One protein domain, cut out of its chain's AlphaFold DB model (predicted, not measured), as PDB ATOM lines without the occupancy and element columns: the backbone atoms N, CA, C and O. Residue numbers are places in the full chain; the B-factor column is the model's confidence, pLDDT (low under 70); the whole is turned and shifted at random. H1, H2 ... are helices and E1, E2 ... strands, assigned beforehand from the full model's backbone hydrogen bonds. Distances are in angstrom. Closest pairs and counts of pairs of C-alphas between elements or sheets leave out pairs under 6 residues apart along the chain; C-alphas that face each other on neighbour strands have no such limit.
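What this domain is: This is residues 8 to 156 of the 182 residues of the protein "Fe-S protein" of Cutibacterium acnes JCM 18918 (UniProt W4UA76). What is the main shape? A small hairpin of two strands, E1 and E2, has H1 along it, and H1 packs beside the longest helix, H2, while H3 packs at a slant on the later part of H2. H4 lies off at one end near H3, and H5, H6 and H7 make a short arm beyond the first residues of H2; residues 110 to 116 stick out. What is it made of? The printed part has 149 residues with seven named helices and two strands in the order H1 E1 E2 H2 H3 H4 H5 H6 H7; it is mostly helix, and the sheet, E1 - E2, is antiparallel. How large is it? It is only just compact, close to loose, with a radius of gyration of the C-alphas of 17.4 A, and flat, spanning 50 by 45 by 24 A.

Where its parts are: Where are the strands? E1 is residues 32 to 35, beginning at C-alpha 32 (176.467, 165.959, 158.432); E2 is residues 42 to 47, 16.0 A long. Where are the helices? H1 is residues 11 to 27, 24.6 A long, H2 is 56 to 73, 25.8 A, H3 is 85 to 94, 15.5 A, and H4 is 98 to 111, 20.3 A. H5 is 133 to 139, H6 is 141 to 145, and H7 is 147 to 155, ending at C-alpha 155 (171.032, 171.894, 144.997).

How they stand to each other: How do the strands pair? E1 and E2 form a hairpin, antiparallel at 149 degrees; N 35 and O 44 are within hydrogen-bond range at 2.8 A. What touches H2? H1 touches it with residues 17 to 24 alone, closest at the C-alphas of Phe 21 and Ala 67, 7.3 A, at a shallow tilt of 29 degrees, opposite ways. H3 touches residues 65 to 72 of H2, closest at the C-alphas of Arg 69 and Leu 94, 6.2 A, at a steep tilt of 51 degrees, the same way. What of the others? H4 is close to H3 but not clearly touching, with the C-alphas of Asp 93 and Leu 101 closest at 7.5 A, and H5 is likewise close to H2 but not clearly touching, with Pro 57 and His 135 closest at 7.2 A between C-alphas. H6 and H7 only just touch, with 3 pairs of C-alphas within 8 A, and only at the corner, closest at the C-alphas of Thr 143 and Ala 150, 5.3 A. Are the helix backbones complete? In H2, H4, H6 and H7 every O i to N i+4 pair is within hydrogen-bond range, against 10 of 13 in H1, 2 of 3 in H5 and 1 of 6 in H3, which has 3 of 7 O i to N i+3 pairs within range.

The domain as a whole: How far does it reach? The two C-alphas farthest apart are those of Asn 12 and Ser 145, 50.7 A. Which links are long? H2 to H3, 11 residues, and H4 to H5, 21 residues, are long links. Is anything missing or uncertain? The printed part has no cut, its mean pLDDT is 93.1, and no printed residue is under 70.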
ATOM      1  N   ALA A   8     172.700 175.424 169.988       94.88
ATOM      2  CA  ALA A   8     173.690 176.072 170.839       94.88
ATOM      3  C   ALA A   8     173.821 175.319 172.163       94.88
ATOM      4  O   ALA A   8     172.820 175.075 172.820       94.88
ATOM      5  N   VAL A   9     175.029 174.965 172.579       96.19
ATOM      6  CA  VAL A   9     175.318 174.365 173.897       96.19
ATOM      7  C   VAL A   9     176.342 175.233 174.632       96.19
ATOM      8  O   VAL A   9     177.006 176.047 173.991       96.19
ATOM      9  N   PRO A  10     176.524 175.107 175.958       96.88
ATOM     10  CA  PRO A  10     177.627 175.775 176.638       96.88
ATOM     11  C   PRO A  10     178.962 175.464 175.945       96.88
ATOM     12  O   PRO A  10     179.287 174.302 175.718       96.88
ATOM     13  N   ALA A  11     179.760 176.488 175.623       95.56
ATOM     14  CA  ALA A  11     180.977 176.320 174.816       95.56
ATOM     15  C   ALA A  11     181.974 175.300 175.407       95.56
ATOM     16  O   ALA A  11     182.623 174.559 174.670       95.56
ATOM     17  N   ASN A  12     182.044 175.203 176.739       96.19
ATOM     18  CA  ASN A  12     182.887 174.225 177.436       96.19
ATOM     19  C   ASN A  12     182.421 172.767 177.256       96.19
ATOM     20  O   ASN A  12     183.206 171.853 177.490       96.19
ATOM     21  N   ASP A  13     181.170 172.555 176.848       96.94
ATOM     22  CA  ASP A  13     180.556 171.240 176.641       96.94
ATOM     23  C   ASP A  13     180.440 170.860 175.151       96.94
ATOM     24  O   ASP A  13     180.154 169.714 174.803       96.94
ATOM     25  N   LEU A  14     180.749 171.797 174.243       95.56
ATOM     26  CA  LEU A  14     180.655 171.616 172.792       95.56
ATOM     27  C   LEU A  14     181.391 170.363 172.293       95.56
ATOM     28  O   LEU A  14     180.884 169.647 171.436       95.56
ATOM     29  N   GLY A  15     182.577 170.067 172.831       96.12
ATOM     30  CA  GLY A  15     183.344 168.889 172.420       96.12
ATOM     31  C   GLY A  15     182.683 167.557 172.795       96.12
ATOM     32  O   GLY A  15     182.847 166.576 172.075       96.12
ATOM     33  N   ALA A  16     181.952 167.501 173.914       97.94
ATOM     34  CA  ALA A  16     181.164 166.326 174.282       97.94
ATOM     35  C   ALA A  16     179.920 166.222 173.395       97.94
ATOM     36  O   ALA A  16     179.697 165.174 172.795       97.94
ATOM     37  N   TYR A  17     179.207 167.336 173.221       96.94
ATOM     38  CA  TYR A  17     178.044 167.416 172.344       96.94
ATOM     39  C   TYR A  17     178.343 166.971 170.907       96.94
ATOM     40  O   TYR A  17     177.584 166.190 170.345       96.94
ATOM     41  N   LEU A  18     179.463 167.405 170.319       96.12
ATOM     42  CA  LEU A  18     179.840 167.024 168.954       96.12
ATOM     43  C   LEU A  18     180.027 165.510 168.789       96.12
ATOM     44  O   LEU A  18     179.618 164.972 167.766       96.12
ATOM     45  N   ARG A  19     180.601 164.827 169.787       97.50
ATOM     46  CA  ARG A  19     180.778 163.365 169.753       97.50
ATOM     47  C   ARG A  19     179.445 162.631 169.831       97.50
ATOM     48  O   ARG A  19     179.206 161.713 169.056       97.50
ATOM     49  N   ASP A  20     178.572 163.058 170.737       97.81
ATOM     50  CA  ASP A  20     177.251 162.447 170.882       97.81
ATOM     51  C   ASP A  20     176.362 162.738 169.661       97.81
ATOM     52  O   ASP A  20     175.550 161.907 169.257       97.81
ATOM     53  N   PHE A  21     176.527 163.910 169.045       96.44
ATOM     54  CA  PHE A  21     175.823 164.290 167.826       96.44
ATOM     55  C   PHE A  21     176.313 163.506 166.603       96.44
ATOM     56  O   PHE A  21     175.492 163.088 165.789       96.44
ATOM     57  N   GLU A  22     177.620 163.261 166.487       96.25
ATOM     58  CA  GLU A  22     178.193 162.382 165.460       96.25
ATOM     59  C   GLU A  22     177.661 160.948 165.599       96.25
ATOM     60  O   GLU A  22     177.159 160.392 164.625       96.25
ATOM     61  N   ALA A  23     177.631 160.401 166.818       97.75
ATOM     62  CA  ALA A  23     177.035 159.089 167.074       97.75
ATOM     63  C   ALA A  23     175.542 159.036 166.698       97.75
ATOM     64  O   ALA A  23     175.081 158.064 166.103       97.75
ATOM     65  N   LEU A  24     174.782 160.101 166.983       97.31
ATOM     66  CA  LEU A  24     173.373 160.191 166.592       97.31
ATOM     67  C   LEU A  24     173.189 160.218 165.065       97.31
ATOM     68  O   LEU A  24     172.221 159.655 164.552       97.31
ATOM     69  N   LEU A  25     174.080 160.886 164.328       96.12
ATOM     70  CA  LEU A  25     174.059 160.857 162.863       96.12
ATOM     71  C   LEU A  25     174.282 159.430 162.350       96.12
ATOM     72  O   LEU A  25     173.491 158.960 161.529       96.12
ATOM     73  N   ASP A  26     175.284 158.733 162.888       97.00
ATOM     74  CA  ASP A  26     175.601 157.350 162.526       97.00
ATOM     75  C   ASP A  26     174.430 156.394 162.811       97.00
ATOM     76  O   ASP A  26     174.053 155.607 161.938       97.00
ATOM     77  N   ASP A  27     173.781 156.516 163.974       97.69
ATOM     78  CA  ASP A  27     172.623 155.696 164.365       97.69
ATOM     79  C   ASP A  27     171.433 155.838 163.397       97.69
ATOM     80  O   ASP A  27     170.666 154.894 163.181       97.69
ATOM     81  N   HIS A  28     171.278 157.010 162.774       96.31
ATOM     82  CA  HIS A  28     170.235 157.272 161.773       96.31
ATOM     83  C   HIS A  28     170.696 157.021 160.328       96.31
ATOM     84  O   HIS A  28     169.899 157.188 159.391       96.31
ATOM     85  N   GLY A  29     171.953 156.606 160.132       95.94
ATOM     86  CA  GLY A  29     172.575 156.433 158.819       95.94
ATOM     87  C   GLY A  29     172.642 157.743 158.033       95.94
ATOM     88  O   GLY A  29     172.362 157.763 156.833       95.94
ATOM     89  N   LEU A  30     172.912 158.845 158.731       94.19
ATOM     90  CA  LEU A  30     172.994 160.194 158.185       94.19
ATOM     91  C   LEU A  30     174.437 160.688 158.214       94.19
ATOM     92  O   LEU A  30     175.241 160.291 159.048       94.19
ATOM     93  N   HIS A  31     174.742 161.623 157.320       89.56
ATOM     94  CA  HIS A  31     176.002 162.350 157.330       89.56
ATOM     95  C   HIS A  31     175.722 163.843 157.428       89.56
ATOM     96  O   HIS A  31     174.752 164.347 156.851       89.56
ATOM     97  N   GLY A  32     176.577 164.535 158.172       87.75
ATOM     98  CA  GLY A  32     176.467 165.959 158.432       87.75
ATOM     99  C   GLY A  32     177.791 166.672 158.189       87.75
ATOM    100  O   GLY A  32     178.852 166.137 158.496       87.75
ATOM    101  N   LEU A  33     177.741 167.893 157.658       88.56
ATOM    102  CA  LEU A  33     178.904 168.783 157.586       88.56
ATOM    103  C   LEU A  33     178.764 169.882 158.649       88.56
ATOM    104  O   LEU A  33     178.010 170.830 158.415       88.56
ATOM    105  N   PRO A  34     179.431 169.764 159.814       89.44
ATOM    106  CA  PRO A  34     179.340 170.756 160.879       89.44
ATOM    107  C   PRO A  34     180.107 172.043 160.535       89.44
ATOM    108  O   PRO A  34     181.221 172.004 160.013       89.44
ATOM    109  N   TYR A  35     179.525 173.194 160.862       89.19
ATOM    110  CA  TYR A  35     180.128 174.526 160.790       89.19
ATOM    111  C   TYR A  35     179.445 175.466 161.794       89.19
ATOM    112  O   TYR A  35     178.389 175.147 162.320       89.19
ATOM    113  N   GLY A  36     180.014 176.638 162.068       87.62
ATOM    114  CA  GLY A  36     179.347 177.659 162.881       87.62
ATOM    115  C   GLY A  36     180.252 178.355 163.874       87.62
ATOM    116  O   GLY A  36     181.480 178.337 163.752       87.62
ATOM    117  N   HIS A  37     179.624 179.002 164.846       91.25
ATOM    118  CA  HIS A  37     180.285 179.821 165.850       91.25
ATOM    119  C   HIS A  37     180.694 178.967 167.055       91.25
ATOM    120  O   HIS A  37     180.164 179.098 168.156       91.25
ATOM    121  N   PHE A  38     181.679 178.086 166.857       91.12
ATOM    122  CA  PHE A  38     182.127 177.152 167.899       91.12
ATOM    123  C   PHE A  38     182.578 177.841 169.197       91.12
ATOM    124  O   PHE A  38     182.376 177.297 170.278       91.12
ATOM    125  N   GLY A  39     183.138 179.054 169.112       91.88
ATOM    126  CA  GLY A  39     183.509 179.844 170.295       91.88
ATOM    127  C   GLY A  39     182.320 180.229 171.186       91.88
ATOM    128  O   GLY A  39     182.501 180.470 172.374       91.88
ATOM    129  N   GLU A  40     181.111 180.234 170.628       92.19
ATOM    130  CA  GLU A  40     179.847 180.529 171.313       92.19
ATOM    131  C   GLU A  40     179.048 179.245 171.600       92.19
ATOM    132  O   GLU A  40     177.950 179.303 172.143       92.19
ATOM    133  N   GLY A  41     179.592 178.079 171.229       93.31
ATOM    134  CA  GLY A  41     178.905 176.795 171.333       93.31
ATOM    135  C   GLY A  41     177.761 176.614 170.332       93.31
ATOM    136  O   GLY A  41     176.984 175.672 170.478       93.31
ATOM    137  N   CYS A  42     177.659 177.484 169.319       93.50
ATOM    138  CA  CYS A  42     176.654 177.400 168.263       93.50
ATOM    139  C   CYS A  42     177.145 176.521 167.104       93.50
ATOM    140  O   CYS A  42     178.202 176.764 166.511       93.50
ATOM    141  N   LEU A  43     176.362 175.494 166.790       92.12
ATOM    142  CA  LEU A  43     176.595 174.514 165.743       92.12
ATOM    143  C   LEU A  43     175.481 174.583 164.694       92.12
ATOM    144  O   LEU A  43     174.300 174.359 164.977       92.12
ATOM    145  N   HIS A  44     175.913 174.738 163.452       91.88
ATOM    146  CA  HIS A  44     175.161 174.438 162.246       91.88
ATOM    147  C   HIS A  44     175.699 173.134 161.644       91.88
ATOM    148  O   HIS A  44     176.886 172.825 161.740       91.88
ATOM    149  N   CYS A  45     174.840 172.321 161.044       90.62
ATOM    150  CA  CYS A  45     175.246 171.050 160.456       90.62
ATOM    151  C   CYS A  45     174.426 170.651 159.232       90.62
ATOM    152  O   CYS A  45     173.246 170.296 159.318       90.62
ATOM    153  N   ARG A  46     175.073 170.617 158.074       87.25
ATOM    154  CA  ARG A  46     174.357 170.346 156.837       87.25
ATOM    155  C   ARG A  46     174.098 168.854 156.709       87.25
ATOM    156  O   ARG A  46     175.031 168.123 156.398       87.25
ATOM    157  N   ILE A  47     172.852 168.431 156.923       89.88
ATOM    158  CA  ILE A  47     172.448 167.018 156.896       89.88
ATOM    159  C   ILE A  47     171.576 166.726 155.674       89.88
ATOM    160  O   ILE A  47     170.569 167.399 155.418       89.88
ATOM    161  N   ASP A  48     171.932 165.671 154.948       84.56
ATOM    162  CA  ASP A  48     171.175 165.199 153.795       84.56
ATOM    163  C   ASP A  48     170.113 164.175 154.219       84.56
ATOM    164  O   ASP A  48     170.340 162.970 154.287       84.56
ATOM    165  N   PHE A  49     168.909 164.672 154.508       88.25
ATOM    166  CA  PHE A  49     167.750 163.823 154.788       88.25
ATOM    167  C   PHE A  49     167.074 163.335 153.491       88.25
ATOM    168  O   PHE A  49     166.772 164.166 152.624       88.25
ATOM    169  N   PRO A  50     166.705 162.043 153.392       88.06
ATOM    170  CA  PRO A  50     165.944 161.489 152.268       88.06
ATOM    171  C   PRO A  50     164.447 161.844 152.382       88.06
ATOM    172  O   PRO A  50     163.591 160.993 152.604       88.06
ATOM    173  N   LEU A  51     164.127 163.140 152.319       89.62
ATOM    174  CA  LEU A  51     162.776 163.675 152.567       89.62
ATOM    175  C   LEU A  51     161.778 163.404 151.438       89.62
ATOM    176  O   LEU A  51     160.573 163.518 151.644       89.62
ATOM    177  N   ASP A  52     162.275 163.099 150.248       85.50
ATOM    178  CA  ASP A  52     161.486 162.714 149.081       85.50
ATOM    179  C   ASP A  52     160.942 161.281 149.186       85.50
ATOM    180  O   ASP A  52     159.990 160.927 148.492       85.50
ATOM    181  N   GLN A  53     161.503 160.467 150.083       89.62
ATOM    182  CA  GLN A  53     161.030 159.111 150.329       89.62
ATOM    183  C   GLN A  53     159.684 159.110 151.070       89.62
ATOM    184  O   GLN A  53     159.429 160.004 151.888       89.62
ATOM    185  N   PRO A  54     158.834 158.082 150.863       90.44
ATOM    186  CA  PRO A  54     157.538 157.974 151.534       90.44
ATOM    187  C   PRO A  54     157.613 158.053 153.065       90.44
ATOM    188  O   PRO A  54     156.716 158.597 153.700       90.44
ATOM    189  N   ASP A  55     158.685 157.535 153.670       94.12
ATOM    190  CA  ASP A  55     158.893 157.561 155.118       94.12
ATOM    191  C   ASP A  55     159.832 158.683 155.596       94.12
ATOM    192  O   ASP A  55     160.084 158.805 156.799       94.12
ATOM    193  N   GLY A  56     160.302 159.532 154.674       93.38
ATOM    194  CA  GLY A  56     161.203 160.653 154.931       93.38
ATOM    195  C   GLY A  56     160.734 161.574 156.064       93.38
ATOM    196  O   GLY A  56     161.516 161.824 156.982       93.38
ATOM    197  N   PRO A  57     159.462 162.024 156.091       94.12
ATOM    198  CA  PRO A  57     158.943 162.859 157.176       94.12
ATOM    199  C   PRO A  57     159.005 162.199 158.557       94.12
ATOM    200  O   PRO A  57     159.393 162.827 159.541       94.12
ATOM    201  N   ARG A  58     158.694 160.902 158.634       95.62
ATOM    202  CA  ARG A  58     158.753 160.135 159.885       95.62
ATOM    203  C   ARG A  58     160.193 159.980 160.378       95.62
ATOM    204  O   ARG A  58     160.435 160.137 161.574       95.62
ATOM    205  N   ARG A  59     161.134 159.688 159.473       95.19
ATOM    206  CA  ARG A  59     162.573 159.611 159.786       95.19
ATOM    207  C   ARG A  59     163.104 160.957 160.267       95.19
ATOM    208  O   ARG A  59     163.770 161.012 161.294       95.19
ATOM    209  N   TYR A  60     162.728 162.036 159.579       95.06
ATOM    210  CA  TYR A  60     163.075 163.398 159.972       95.06
ATOM    211  C   TYR A  60     162.586 163.718 161.384       95.06
ATOM    212  O   TYR A  60     163.400 164.122 162.208       95.06
ATOM    213  N   ARG A  61     161.303 163.458 161.694       95.75
ATOM    214  CA  ARG A  61     160.769 163.621 163.056       95.75
ATOM    215  C   ARG A  61     161.610 162.867 164.081       95.75
ATOM    216  O   ARG A  61     161.991 163.459 165.082       95.75
ATOM    217  N   SER A  62     161.886 161.582 163.843       96.50
ATOM    218  CA  SER A  62     162.648 160.756 164.791       96.50
ATOM    219  C   SER A  62     163.995 161.394 165.120       96.50
ATOM    220  O   SER A  62     164.288 161.633 166.291       96.50
ATOM    221  N   PHE A  63     164.758 161.751 164.085       96.56
ATOM    222  CA  PHE A  63     166.067 162.369 164.247       96.56
ATOM    223  C   PHE A  63     165.986 163.706 164.989       96.56
ATOM    224  O   PHE A  63     166.672 163.890 165.988       96.56
ATOM    225  N   VAL A  64     165.135 164.644 164.553       95.56
ATOM    226  CA  VAL A  64     165.105 165.988 165.165       95.56
ATOM    227  C   VAL A  64     164.585 165.970 166.600       95.56
ATOM    228  O   VAL A  64     165.033 166.770 167.417       95.56
ATOM    229  N   THR A  65     163.689 165.040 166.947       96.50
ATOM    230  CA  THR A  65     163.250 164.846 168.334       96.50
ATOM    231  C   THR A  65     164.383 164.297 169.206       96.50
ATOM    232  O   THR A  65     164.572 164.758 170.330       96.50
ATOM    233  N   GLU A  66     165.160 163.329 168.720       97.19
ATOM    234  CA  GLU A  66     166.312 162.795 169.458       97.19
ATOM    235  C   GLU A  66     167.450 163.813 169.574       97.19
ATOM    236  O   GLU A  66     168.004 163.977 170.663       97.19
ATOM    237  N   ALA A  67     167.719 164.565 168.507       96.69
ATOM    238  CA  ALA A  67     168.675 165.665 168.505       96.69
ATOM    239  C   ALA A  67     168.267 166.762 169.499       96.69
ATOM    240  O   ALA A  67     169.102 167.242 170.259       96.69
ATOM    241  N   ALA A  68     166.979 167.113 169.575       96.50
ATOM    242  CA  ALA A  68     166.484 168.068 170.564       96.50
ATOM    243  C   ALA A  68     166.693 167.583 172.004       96.50
ATOM    244  O   ALA A  68     167.157 168.343 172.854       96.50
ATOM    245  N   ARG A  69     166.429 166.298 172.277       97.19
ATOM    246  CA  ARG A  69     166.735 165.702 173.588       97.19
ATOM    247  C   ARG A  69     168.229 165.711 173.881       97.19
ATOM    248  O   ARG A  69     168.605 165.926 175.026       97.19
ATOM    249  N   LEU A  70     169.070 165.441 172.883       97.19
ATOM    250  CA  LEU A  70     170.522 165.485 173.032       97.19
ATOM    251  C   LEU A  70     170.978 166.889 173.427       97.19
ATOM    252  O   LEU A  70     171.614 167.050 174.461       97.19
ATOM    253  N   VAL A  71     170.569 167.905 172.671       96.25
ATOM    254  CA  VAL A  71     170.874 169.307 172.969       96.25
ATOM    255  C   VAL A  71     170.413 169.693 174.379       96.25
ATOM    256  O   VAL A  71     171.183 170.288 175.130       96.25
ATOM    257  N   ALA A  72     169.204 169.291 174.784       95.31
ATOM    258  CA  ALA A  72     168.695 169.545 176.131       95.31
ATOM    259  C   ALA A  72     169.540 168.869 177.233       95.31
ATOM    260  O   ALA A  72     169.760 169.471 178.282       95.31
ATOM    261  N   ARG A  73     170.068 167.653 177.002       96.56
ATOM    262  CA  ARG A  73     170.987 166.978 177.950       96.56
ATOM    263  C   ARG A  73     172.301 167.735 178.142       96.56
ATOM    264  O   ARG A  73     172.830 167.725 179.247       96.56
ATOM    265  N   HIS A  74     172.778 168.412 177.100       96.81
ATOM    266  CA  HIS A  74     173.939 169.305 177.155       96.81
ATOM    267  C   HIS A  74     173.594 170.715 177.676       96.81
ATOM    268  O   HIS A  74     174.417 171.623 177.623       96.81
ATOM    269  N   GLY A  75     172.370 170.937 178.174       94.75
ATOM    270  CA  GLY A  75     171.930 172.244 178.674       94.75
ATOM    271  C   GLY A  75     171.819 173.313 177.583       94.75
ATOM    272  O   GLY A  75     171.992 174.497 177.867       94.75
ATOM    273  N   GLY A  76     171.592 172.896 176.336       94.31
ATOM    274  CA  GLY A  76     171.574 173.764 175.166       94.31
ATOM    275  C   GLY A  76     170.190 174.159 174.647       94.31
ATOM    276  O   GLY A  76     169.149 173.801 175.199       94.31
ATOM    277  N   SER A  77     170.209 174.877 173.521       93.81
ATOM    278  CA  SER A  77     169.066 175.305 172.723       93.81
ATOM    279  C   SER A  77     169.055 174.666 171.326       93.81
ATOM    280  O   SER A  77     170.097 174.621 170.686       93.81
ATOM    281  N   VAL A  78     167.904 174.227 170.796       92.62
ATOM    282  CA  VAL A  78     167.740 173.794 169.385       92.62
ATOM    283  C   VAL A  78     167.632 174.961 168.397       92.62
ATOM    284  O   VAL A  78     167.540 174.736 167.186       92.62
ATOM    285  N   SER A  79     167.598 176.184 168.928       90.88
ATOM    286  CA  SER A  79     167.584 177.447 168.203       90.88
ATOM    287  C   SER A  79     168.606 178.395 168.840       90.88
ATOM    288  O   SER A  79     168.310 179.031 169.856       90.88
ATOM    289  N   GLY A  80     169.803 178.464 168.264       86.94
ATOM    290  CA  GLY A  80     170.873 179.383 168.639       86.94
ATOM    291  C   GLY A  80     170.624 180.807 168.144       86.94
ATOM    292  O   GLY A  80     170.618 181.734 168.950       86.94
ATOM    293  N   GLU A  81     170.365 180.981 166.843       88.31
ATOM    294  CA  GLU A  81     170.250 182.309 166.211       88.31
ATOM    295  C   GLU A  81     169.012 182.505 165.314       88.31
ATOM    296  O   GLU A  81     168.551 183.631 165.117       88.31
ATOM    297  N   HIS A  82     168.439 181.431 164.768       89.00
ATOM    298  CA  HIS A  82     167.434 181.503 163.702       89.00
ATOM    299  C   HIS A  82     165.985 181.565 164.200       89.00
ATOM    300  O   HIS A  82     165.064 181.781 163.403       89.00
ATOM    301  N   GLY A  83     165.771 181.348 165.496       90.25
ATOM    302  CA  GLY A  83     164.448 181.195 166.087       90.25
ATOM    303  C   GLY A  83     163.802 179.843 165.767       90.25
ATOM    304  O   GLY A  83     164.243 179.066 164.912       90.25
ATOM    305  N   ASP A  84     162.695 179.555 166.447       92.62
ATOM    306  CA  ASP A  84     162.077 178.233 166.357       92.62
ATOM    307  C   ASP A  84     161.237 178.055 165.092       92.62
ATOM    308  O   ASP A  84     161.386 177.083 164.340       92.62
ATOM    309  N   GLY A  85     160.338 179.012 164.844       92.50
ATOM    310  CA  GLY A  85     159.421 179.000 163.706       92.50
ATOM    311  C   GLY A  85     158.663 177.673 163.546       92.50
ATOM    312  O   GLY A  85     158.494 176.901 164.489       92.50
ATOM    313  N   ARG A  86     158.215 177.367 162.322       92.44
ATOM    314  CA  ARG A  86     157.557 176.077 162.005       92.44
ATOM    315  C   ARG A  86     158.458 174.877 162.289       92.44
ATOM    316  O   ARG A  86     157.969 173.820 162.654       92.44
ATOM    317  N   ALA A  87     159.760 175.053 162.085       90.25
ATOM    318  CA  ALA A  87     160.716 173.958 162.048       90.25
ATOM    319  C   ALA A  87     161.017 173.360 163.428       90.25
ATOM    320  O   ALA A  87     161.415 172.202 163.488       90.25
ATOM    321  N   ARG A  88     160.860 174.130 164.514       92.50
ATOM    322  CA  ARG A  88     161.293 173.703 165.856       92.50
ATOM    323  C   ARG A  88     160.254 173.904 166.949       92.50
ATOM    324  O   ARG A  88     160.430 173.362 168.031       92.50
ATOM    325  N   SER A  89     159.152 174.613 166.683       95.44
ATOM    326  CA  SER A  89     158.148 174.885 167.725       95.44
ATOM    327  C   SER A  89     157.606 173.608 168.384       95.44
ATOM    328  O   SER A  89     157.327 173.606 169.576       95.44
ATOM    329  N   ALA A  90     157.500 172.507 167.630       96.00
ATOM    330  CA  ALA A  90     157.059 171.206 168.142       96.00
ATOM    331  C   ALA A  90     158.057 170.511 169.087       96.00
ATOM    332  O   ALA A  90     157.741 169.449 169.606       96.00
ATOM    333  N   LEU A  91     159.258 171.067 169.266       95.81
ATOM    334  CA  LEU A  91     160.334 170.514 170.093       95.81
ATOM    335  C   LEU A  91     160.514 171.295 171.404       95.81
ATOM    336  O   LEU A  91     161.348 170.927 172.227       95.81
ATOM    337  N   LEU A  92     159.768 172.390 171.592       95.19
ATOM    338  CA  LEU A  92     159.966 173.321 172.705       95.19
ATOM    339  C   LEU A  92     159.662 172.708 174.076       95.19
ATOM    340  O   LEU A  92     160.237 173.135 175.072       95.19
ATOM    341  N   ASP A  93     158.801 171.696 174.138       95.50
ATOM    342  CA  ASP A  93     158.485 170.948 175.360       95.50
ATOM    343  C   ASP A  93     159.643 170.086 175.875       95.50
ATOM    344  O   ASP A  93     159.662 169.714 177.046       95.50
ATOM    345  N   LEU A  94     160.645 169.825 175.035       95.38
ATOM    346  CA  LEU A  94     161.873 169.139 175.432       95.38
ATOM    347  C   LEU A  94     162.865 170.064 176.147       95.38
ATOM    348  O   LEU A  94     163.887 169.590 176.638       95.38
ATOM    349  N   MET A  95     162.592 171.370 176.181       91.25
ATOM    350  CA  MET A  95     163.555 172.394 176.593       91.25
ATOM    351  C   MET A  95     162.987 173.371 177.615       91.25
ATOM    352  O   MET A  95     163.667 173.762 178.560       91.25
ATOM    353  N   TYR A  96     161.735 173.778 177.418       93.69
ATOM    354  CA  TYR A  96     161.038 174.705 178.288       93.69
ATOM    355  C   TYR A  96     160.163 173.952 179.279       93.69
ATOM    356  O   TYR A  96     159.551 172.932 178.962       93.69
ATOM    357  N   SER A  97     160.061 174.488 180.494       95.94
ATOM    358  CA  SER A  97     159.142 173.940 181.481       95.94
ATOM    359  C   SER A  97     157.680 174.135 181.046       95.94
ATOM    360  O   SER A  97     157.363 175.092 180.326       95.94
ATOM    361  N   PRO A  98     156.754 173.300 181.548       97.44
ATOM    362  CA  PRO A  98     155.322 173.488 181.315       97.44
ATOM    363  C   PRO A  98     154.815 174.888 181.703       97.44
ATOM    364  O   PRO A  98     153.953 175.447 181.022       97.44
ATOM    365  N   ASP A  99     155.385 175.489 182.752       98.25
ATOM    366  CA  ASP A  99     155.049 176.846 183.195       98.25
ATOM    367  C   ASP A  99     155.481 177.913 182.179       98.25
ATOM    368  O   ASP A  99     154.717 178.838 181.891       98.25
ATOM    369  N   ALA A 100     156.674 177.771 181.593       97.44
ATOM    370  CA  ALA A 100     157.159 178.677 180.554       97.44
ATOM    371  C   ALA A 100     156.300 178.579 179.285       97.44
ATOM    372  O   ALA A 100     155.868 179.601 178.750       97.44
ATOM    373  N   LEU A 101     155.962 177.361 178.850       97.75
ATOM    374  CA  LEU A 101     155.069 177.153 177.708       97.75
ATOM    375  C   LEU A 101     153.665 177.709 177.967       97.75
ATOM    376  O   LEU A 101     153.083 178.369 177.107       97.75
ATOM    377  N   THR A 102     153.144 177.529 179.183       98.31
ATOM    378  CA  THR A 102     151.872 178.136 179.601       98.31
ATOM    379  C   THR A 102     151.931 179.661 179.516       98.31
ATOM    380  O   THR A 102     150.960 180.303 179.106       98.31
ATOM    381  N   LEU A 103     153.062 180.266 179.886       98.38
ATOM    382  CA  LEU A 103     153.257 181.706 179.755       98.38
ATOM    383  C   LEU A 103     153.277 182.143 178.284       98.38
ATOM    384  O   LEU A 103     152.628 183.137 177.958       98.38
ATOM    385  N   PHE A 104     153.927 181.392 177.389       97.88
ATOM    386  CA  PHE A 104     153.910 181.679 175.948       97.88
ATOM    387  C   PHE A 104     152.474 181.694 175.411       97.88
ATOM    388  O   PHE A 104     152.070 182.649 174.743       97.88
ATOM    389  N   SER A 105     151.668 180.692 175.777       97.88
ATOM    390  CA  SER A 105     150.250 180.623 175.408       97.88
ATOM    391  C   SER A 105     149.445 181.814 175.930       97.88
ATOM    392  O   SER A 105     148.644 182.381 175.188       97.88
ATOM    393  N   LYS A 106     149.669 182.235 177.182       98.50
ATOM    394  CA  LYS A 106     148.988 183.399 177.774       98.50
ATOM    395  C   LYS A 106     149.343 184.697 177.052       98.50
ATOM    396  O   LYS A 106     148.447 185.469 176.723       98.50
ATOM    397  N   VAL A 107     150.626 184.926 176.775       98.44
ATOM    398  CA  VAL A 107     151.082 186.115 176.037       98.44
ATOM    399  C   VAL A 107     150.468 186.142 174.636       98.44
ATOM    400  O   VAL A 107     149.930 187.169 174.225       98.44
ATOM    401  N   LYS A 108     150.472 185.004 173.932       98.19
ATOM    402  CA  LYS A 108     149.843 184.870 172.614       98.19
ATOM    403  C   LYS A 108     148.354 185.220 172.650       98.19
ATOM    404  O   LYS A 108     147.910 185.990 171.808       98.19
ATOM    405  N   ALA A 109     147.611 184.710 173.630       98.06
ATOM    406  CA  ALA A 109     146.175 184.959 173.757       98.06
ATOM    407  C   ALA A 109     145.834 186.430 174.064       98.06
ATOM    408  O   ALA A 109     144.781 186.908 173.655       98.06
ATOM    409  N   ILE A 110     146.714 187.155 174.765       98.38
ATOM    410  CA  ILE A 110     146.533 188.590 175.035       98.38
ATOM    411  C   ILE A 110     146.743 189.418 173.762       98.38
ATOM    412  O   ILE A 110     146.001 190.366 173.517       98.38
ATOM    413  N   LEU A 111     147.768 189.086 172.973       98.19
ATOM    414  CA  LEU A 111     148.169 189.875 171.804       98.19
ATOM    415  C   LEU A 111     147.433 189.489 170.515       98.19
ATOM    416  O   LEU A 111     147.364 190.296 169.592       98.19
ATOM    417  N   ASP A 112     146.920 188.265 170.433       98.38
ATOM    418  CA  ASP A 112     146.243 187.718 169.257       98.38
ATOM    419  C   ASP A 112     145.109 186.763 169.682       98.38
ATOM    420  O   ASP A 112     145.230 185.540 169.531       98.38
ATOM    421  N   PRO A 113     144.018 187.302 170.263       97.38
ATOM    422  CA  PRO A 113     142.912 186.505 170.799       97.38
ATOM    423  C   PRO A 113     142.185 185.682 169.727       97.38
ATOM    424  O   PRO A 113     141.699 184.592 170.024       97.38
ATOM    425  N   ASP A 114     142.167 186.164 168.483       97.88
ATOM    426  CA  ASP A 114     141.539 185.487 167.341       97.88
ATOM    427  C   ASP A 114     142.507 184.542 166.598       97.88
ATOM    428  O   ASP A 114     142.127 183.902 165.617       97.88
ATOM    429  N   ASN A 115     143.755 184.426 167.072       96.94
ATOM    430  CA  ASN A 115     144.796 183.543 166.536       96.94
ATOM    431  C   ASN A 115     145.086 183.743 165.028       96.94
ATOM    432  O   ASN A 115     145.252 182.781 164.273       96.94
ATOM    433  N   LEU A 116     145.152 184.997 164.575       97.62
ATOM    434  CA  LEU A 116     145.390 185.361 163.174       97.62
ATOM    435  C   LEU A 116     146.883 185.447 162.823       97.62
ATOM    436  O   LEU A 116     147.282 185.228 161.675       97.62
ATOM    437  N   PHE A 117     147.740 185.759 163.792       96.75
ATOM    438  CA  PHE A 117     149.163 185.994 163.569       96.75
ATOM    439  C   PHE A 117     149.975 184.707 163.669       96.75
ATOM    440  O   PHE A 117     150.469 184.335 164.733       96.75
ATOM    441  N   ASN A 118     150.192 184.069 162.518       95.06
ATOM    442  CA  ASN A 118     151.077 182.911 162.368       95.06
ATOM    443  C   ASN A 118     150.676 181.731 163.288       95.06
ATOM    444  O   ASN A 118     151.461 181.327 164.151       95.06
ATOM    445  N   PRO A 119     149.449 181.197 163.133       95.88
ATOM    446  CA  PRO A 119     148.932 180.124 163.975       95.88
ATOM    447  C   PRO A 119     149.790 178.857 163.880       95.88
ATOM    448  O   PRO A 119     150.333 178.527 162.822       95.88
ATOM    449  N   GLY A 120     149.885 178.134 164.997       95.19
ATOM    450  CA  GLY A 120     150.629 176.877 165.088       95.19
ATOM    451  C   GLY A 120     152.145 177.039 165.202       95.19
ATOM    452  O   GLY A 120     152.877 176.109 164.869       95.19
ATOM    453  N   ILE A 121     152.618 178.214 165.639       95.62
ATOM    454  CA  ILE A 121     154.034 178.562 165.825       95.62
ATOM    455  C   ILE A 121     154.238 179.055 167.250       95.62
ATOM    456  O   ILE A 121     153.496 179.926 167.700       95.62
ATOM    457  N   LEU A 122     155.246 178.515 167.941       95.25
ATOM    458  CA  LEU A 122     155.554 178.657 169.374       95.25
ATOM    459  C   LEU A 122     154.455 178.148 170.321       95.25
ATOM    460  O   LEU A 122     154.746 177.483 171.307       95.25
ATOM    461  N   VAL A 123     153.191 178.433 170.010       96.50
ATOM    462  CA  VAL A 123     152.005 178.030 170.764       96.50
ATOM    463  C   VAL A 123     151.158 177.097 169.908       96.50
ATOM    464  O   VAL A 123     150.874 177.398 168.747       96.50
ATOM    465  N   ASN A 124     150.739 175.977 170.504       95.06
ATOM    466  CA  ASN A 124     149.979 174.904 169.850       95.06
ATOM    467  C   ASN A 124     150.605 174.470 168.512       95.06
ATOM    468  O   ASN A 124     149.945 174.545 167.473       95.06
ATOM    469  N   PRO A 125     151.894 174.084 168.510       96.38
ATOM    470  CA  PRO A 125     152.625 173.855 167.280       96.38
ATOM    471  C   PRO A 125     152.088 172.668 166.484       96.38
ATOM    472  O   PRO A 125     151.707 171.640 167.044       96.38
ATOM    473  N   ALA A 126     152.112 172.795 165.157       95.50
ATOM    474  CA  ALA A 126     151.930 171.642 164.280       95.50
ATOM    475  C   ALA A 126     153.116 170.663 164.428       95.50
ATOM    476  O   ALA A 126     154.221 171.111 164.737       95.50
ATOM    477  N   PRO A 127     152.929 169.354 164.165       95.06
ATOM    478  CA  PRO A 127     154.024 168.385 164.168       95.06
ATOM    479  C   PRO A 127     155.180 168.804 163.249       95.06
ATOM    480  O   PRO A 127     154.959 169.391 162.186       95.06
ATOM    481  N   VAL A 128     156.410 168.469 163.644       93.19
ATOM    482  CA  VAL A 128     157.641 168.904 162.960       93.19
ATOM    483  C   VAL A 128     157.717 168.433 161.503       93.19
ATOM    484  O   VAL A 128     158.331 169.077 160.655       93.19
ATOM    485  N   GLU A 129     157.059 167.319 161.200       93.69
ATOM    486  CA  GLU A 129     157.026 166.691 159.889       93.69
ATOM    487  C   GLU A 129     155.827 167.095 159.020       93.69
ATOM    488  O   GLU A 129     155.752 166.683 157.865       93.69
ATOM    489  N   ALA A 130     154.895 167.895 159.550       92.06
ATOM    490  CA  ALA A 130     153.610 168.149 158.899       92.06
ATOM    491  C   ALA A 130     153.720 168.930 157.581       92.06
ATOM    492  O   ALA A 130     152.878 168.743 156.715       92.06
ATOM    493  N   ASN A 131     154.726 169.805 157.443       88.00
ATOM    494  CA  ASN A 131     154.865 170.714 156.298       88.00
ATOM    495  C   ASN A 131     156.261 170.636 155.655       88.00
ATOM    496  O   ASN A 131     156.949 171.648 155.462       88.00
ATOM    497  N   ILE A 132     156.749 169.419 155.391       90.12
ATOM    498  CA  ILE A 132     158.057 169.231 154.753       90.12
ATOM    499  C   ILE A 132     157.931 169.487 153.253       90.12
ATOM    500  O   ILE A 132     157.591 168.596 152.477       90.12
ATOM    501  N   ARG A 133     158.320 170.696 152.832       86.94
ATOM    502  CA  ARG A 133     158.263 171.141 151.428       86.94
ATOM    503  C   ARG A 133     158.809 170.116 150.435       86.94
ATOM    504  O   ARG A 133     158.184 169.890 149.413       86.94
ATOM    505  N   THR A 134     159.977 169.523 150.706       85.75
ATOM    506  CA  THR A 134     160.602 168.550 149.786       85.75
ATOM    507  C   THR A 134     159.730 167.312 149.585       85.75
ATOM    508  O   THR A 134     159.648 166.822 148.464       85.75
ATOM    509  N   HIS A 135     159.054 166.854 150.639       88.94
ATOM    510  CA  HIS A 135     158.138 165.723 150.577       88.94
ATOM    511  C   HIS A 135     156.862 166.089 149.807       88.94
ATOM    512  O   HIS A 135     156.486 165.409 148.860       88.94
ATOM    513  N   GLU A 136     156.243 167.223 150.143       88.44
ATOM    514  CA  GLU A 136     155.020 167.702 149.480       88.44
ATOM    515  C   GLU A 136     155.225 167.978 147.986       88.44
ATOM    516  O   GLU A 136     154.350 167.713 147.163       88.44
ATOM    517  N   SER A 137     156.397 168.498 147.611       87.31
ATOM    518  CA  SER A 137     156.721 168.807 146.220       87.31
ATOM    519  C   SER A 137     157.236 167.611 145.418       87.31
ATOM    520  O   SER A 137     157.463 167.763 144.215       87.31
ATOM    521  N   ALA A 138     157.441 166.442 146.040       85.31
ATOM    522  CA  ALA A 138     158.028 165.272 145.381       85.31
ATOM    523  C   ALA A 138     157.205 164.810 144.164       85.31
ATOM    524  O   ALA A 138     157.765 164.377 143.162       85.31
ATOM    525  N   LEU A 139     155.881 164.988 144.216       84.56
ATOM    526  CA  LEU A 139     154.949 164.636 143.137       84.56
ATOM    527  C   LEU A 139     154.353 165.864 142.437       84.56
ATOM    528  O   LEU A 139     153.306 165.776 141.796       84.56
ATOM    529  N   SER A 140     154.989 167.032 142.563       88.88
ATOM    530  CA  SER A 140     154.511 168.223 141.864       88.88
ATOM    531  C   SER A 140     154.582 168.022 140.339       88.88
ATOM    532  O   SER A 140     155.503 167.354 139.857       88.88
ATOM    533  N   PRO A 141     153.683 168.636 139.543       91.50
ATOM    534  CA  PRO A 141     153.745 168.544 138.083       91.50
ATOM    535  C   PRO A 141     155.111 168.942 137.510       91.50
ATOM    536  O   PRO A 141     155.567 168.352 136.533       91.50
ATOM    537  N   MET A 142     155.790 169.909 138.137       87.44
ATOM    538  CA  MET A 142     157.139 170.336 137.757       87.44
ATOM    539  C   MET A 142     158.179 169.239 138.014       87.44
ATOM    540  O   MET A 142     158.966 168.942 137.123       87.44
ATOM    541  N   THR A 143     158.144 168.603 139.188       89.25
ATOM    542  CA  THR A 143     159.056 167.501 139.538       89.25
ATOM    543  C   THR A 143     158.854 166.292 138.625       89.25
ATOM    544  O   THR A 143     159.829 165.687 138.192       89.25
ATOM    545  N   ILE A 144     157.603 165.974 138.275       88.88
ATOM    546  CA  ILE A 144     157.277 164.851 137.382       88.88
ATOM    547  C   ILE A 144     157.729 165.133 135.943       88.88
ATOM    548  O   ILE A 144     158.286 164.257 135.287       88.88
ATOM    549  N   SER A 145     157.482 166.344 135.436       93.62
ATOM    550  CA  SER A 145     157.786 166.696 134.039       93.62
ATOM    551  C   SER A 145     159.261 167.023 133.789       93.62
ATOM    552  O   SER A 145     159.745 166.799 132.684       93.62
ATOM    553  N   HIS A 146     159.974 167.542 134.793       92.44
ATOM    554  CA  HIS A 146     161.363 167.990 134.673       92.44
ATOM    555  C   HIS A 146     162.202 167.536 135.885       92.44
ATOM    556  O   HIS A 146     162.647 168.371 136.680       92.44
ATOM    557  N   PRO A 147     162.446 166.223 136.045       88.56
ATOM    558  CA  PRO A 147     163.092 165.675 137.239       88.56
ATOM    559  C   PRO A 147     164.526 166.186 137.444       88.56
ATOM    560  O   PRO A 147     164.909 166.495 138.571       88.56
ATOM    561  N   GLU A 148     165.304 166.355 136.369       89.69
ATOM    562  CA  GLU A 148     166.669 166.896 136.459       89.69
ATOM    563  C   GLU A 148     166.675 168.356 136.927       89.69
ATOM    564  O   GLU A 148     167.423 168.724 137.830       89.69
ATOM    565  N   PHE A 149     165.776 169.180 136.384       87.69
ATOM    566  CA  PHE A 149     165.646 170.573 136.804       87.69
ATOM    567  C   PHE A 149     165.202 170.683 138.267       87.69
ATOM    568  O   PHE A 149     165.740 171.495 139.019       87.69
ATOM    569  N   ALA A 150     164.250 169.852 138.699       84.88
ATOM    570  CA  ALA A 150     163.821 169.813 140.093       84.88
ATOM    571  C   ALA A 150     164.983 169.439 141.031       84.88
ATOM    572  O   ALA A 150     165.183 170.097 142.057       84.88
ATOM    573  N   ALA A 151     165.799 168.448 140.654       82.75
ATOM    574  CA  ALA A 151     167.008 168.091 141.393       82.75
ATOM    575  C   ALA A 151     168.001 169.268 141.468       82.75
ATOM    576  O   ALA A 151     168.511 169.579 142.545       82.75
ATOM    577  N   ASP A 152     168.218 169.984 140.364       83.75
ATOM    578  CA  ASP A 152     169.109 171.149 140.308       83.75
ATOM    579  C   ASP A 152     168.649 172.298 141.201       83.75
ATOM    580  O   ASP A 152     169.447 172.877 141.944       83.75
ATOM    581  N   VAL A 153     167.347 172.589 141.201       82.25
ATOM    582  CA  VAL A 153     166.749 173.585 142.095       82.25
ATOM    583  C   VAL A 153     166.978 173.209 143.560       82.25
ATOM    584  O   VAL A 153     167.261 174.085 144.379       82.25
ATOM    585  N   HIS A 154     166.920 171.923 143.911       77.50
ATOM    586  CA  HIS A 154     167.188 171.463 145.274       77.50
ATOM    587  C   HIS A 154     168.667 171.534 145.685       77.50
ATOM    588  O   HIS A 154     168.943 171.586 146.886       77.50
ATOM    589  N   ARG A 155     169.606 171.616 144.731       76.12
ATOM    590  CA  ARG A 155     171.032 171.894 144.997       76.12
ATOM    591  C   ARG A 155     171.313 173.376 145.259       76.12
ATOM    592  O   ARG A 155     172.337 173.713 145.855       76.12
ATOM    593  N   CYS A 156     170.413 174.271 144.849       78.94
ATOM    594  CA  CYS A 156     170.546 175.703 145.093       78.94
ATOM    595  C   CYS A 156     170.453 176.022 146.593       78.94
ATOM    596  O   CYS A 156     169.486 175.675 147.268       78.94
TER     597      CYS A 156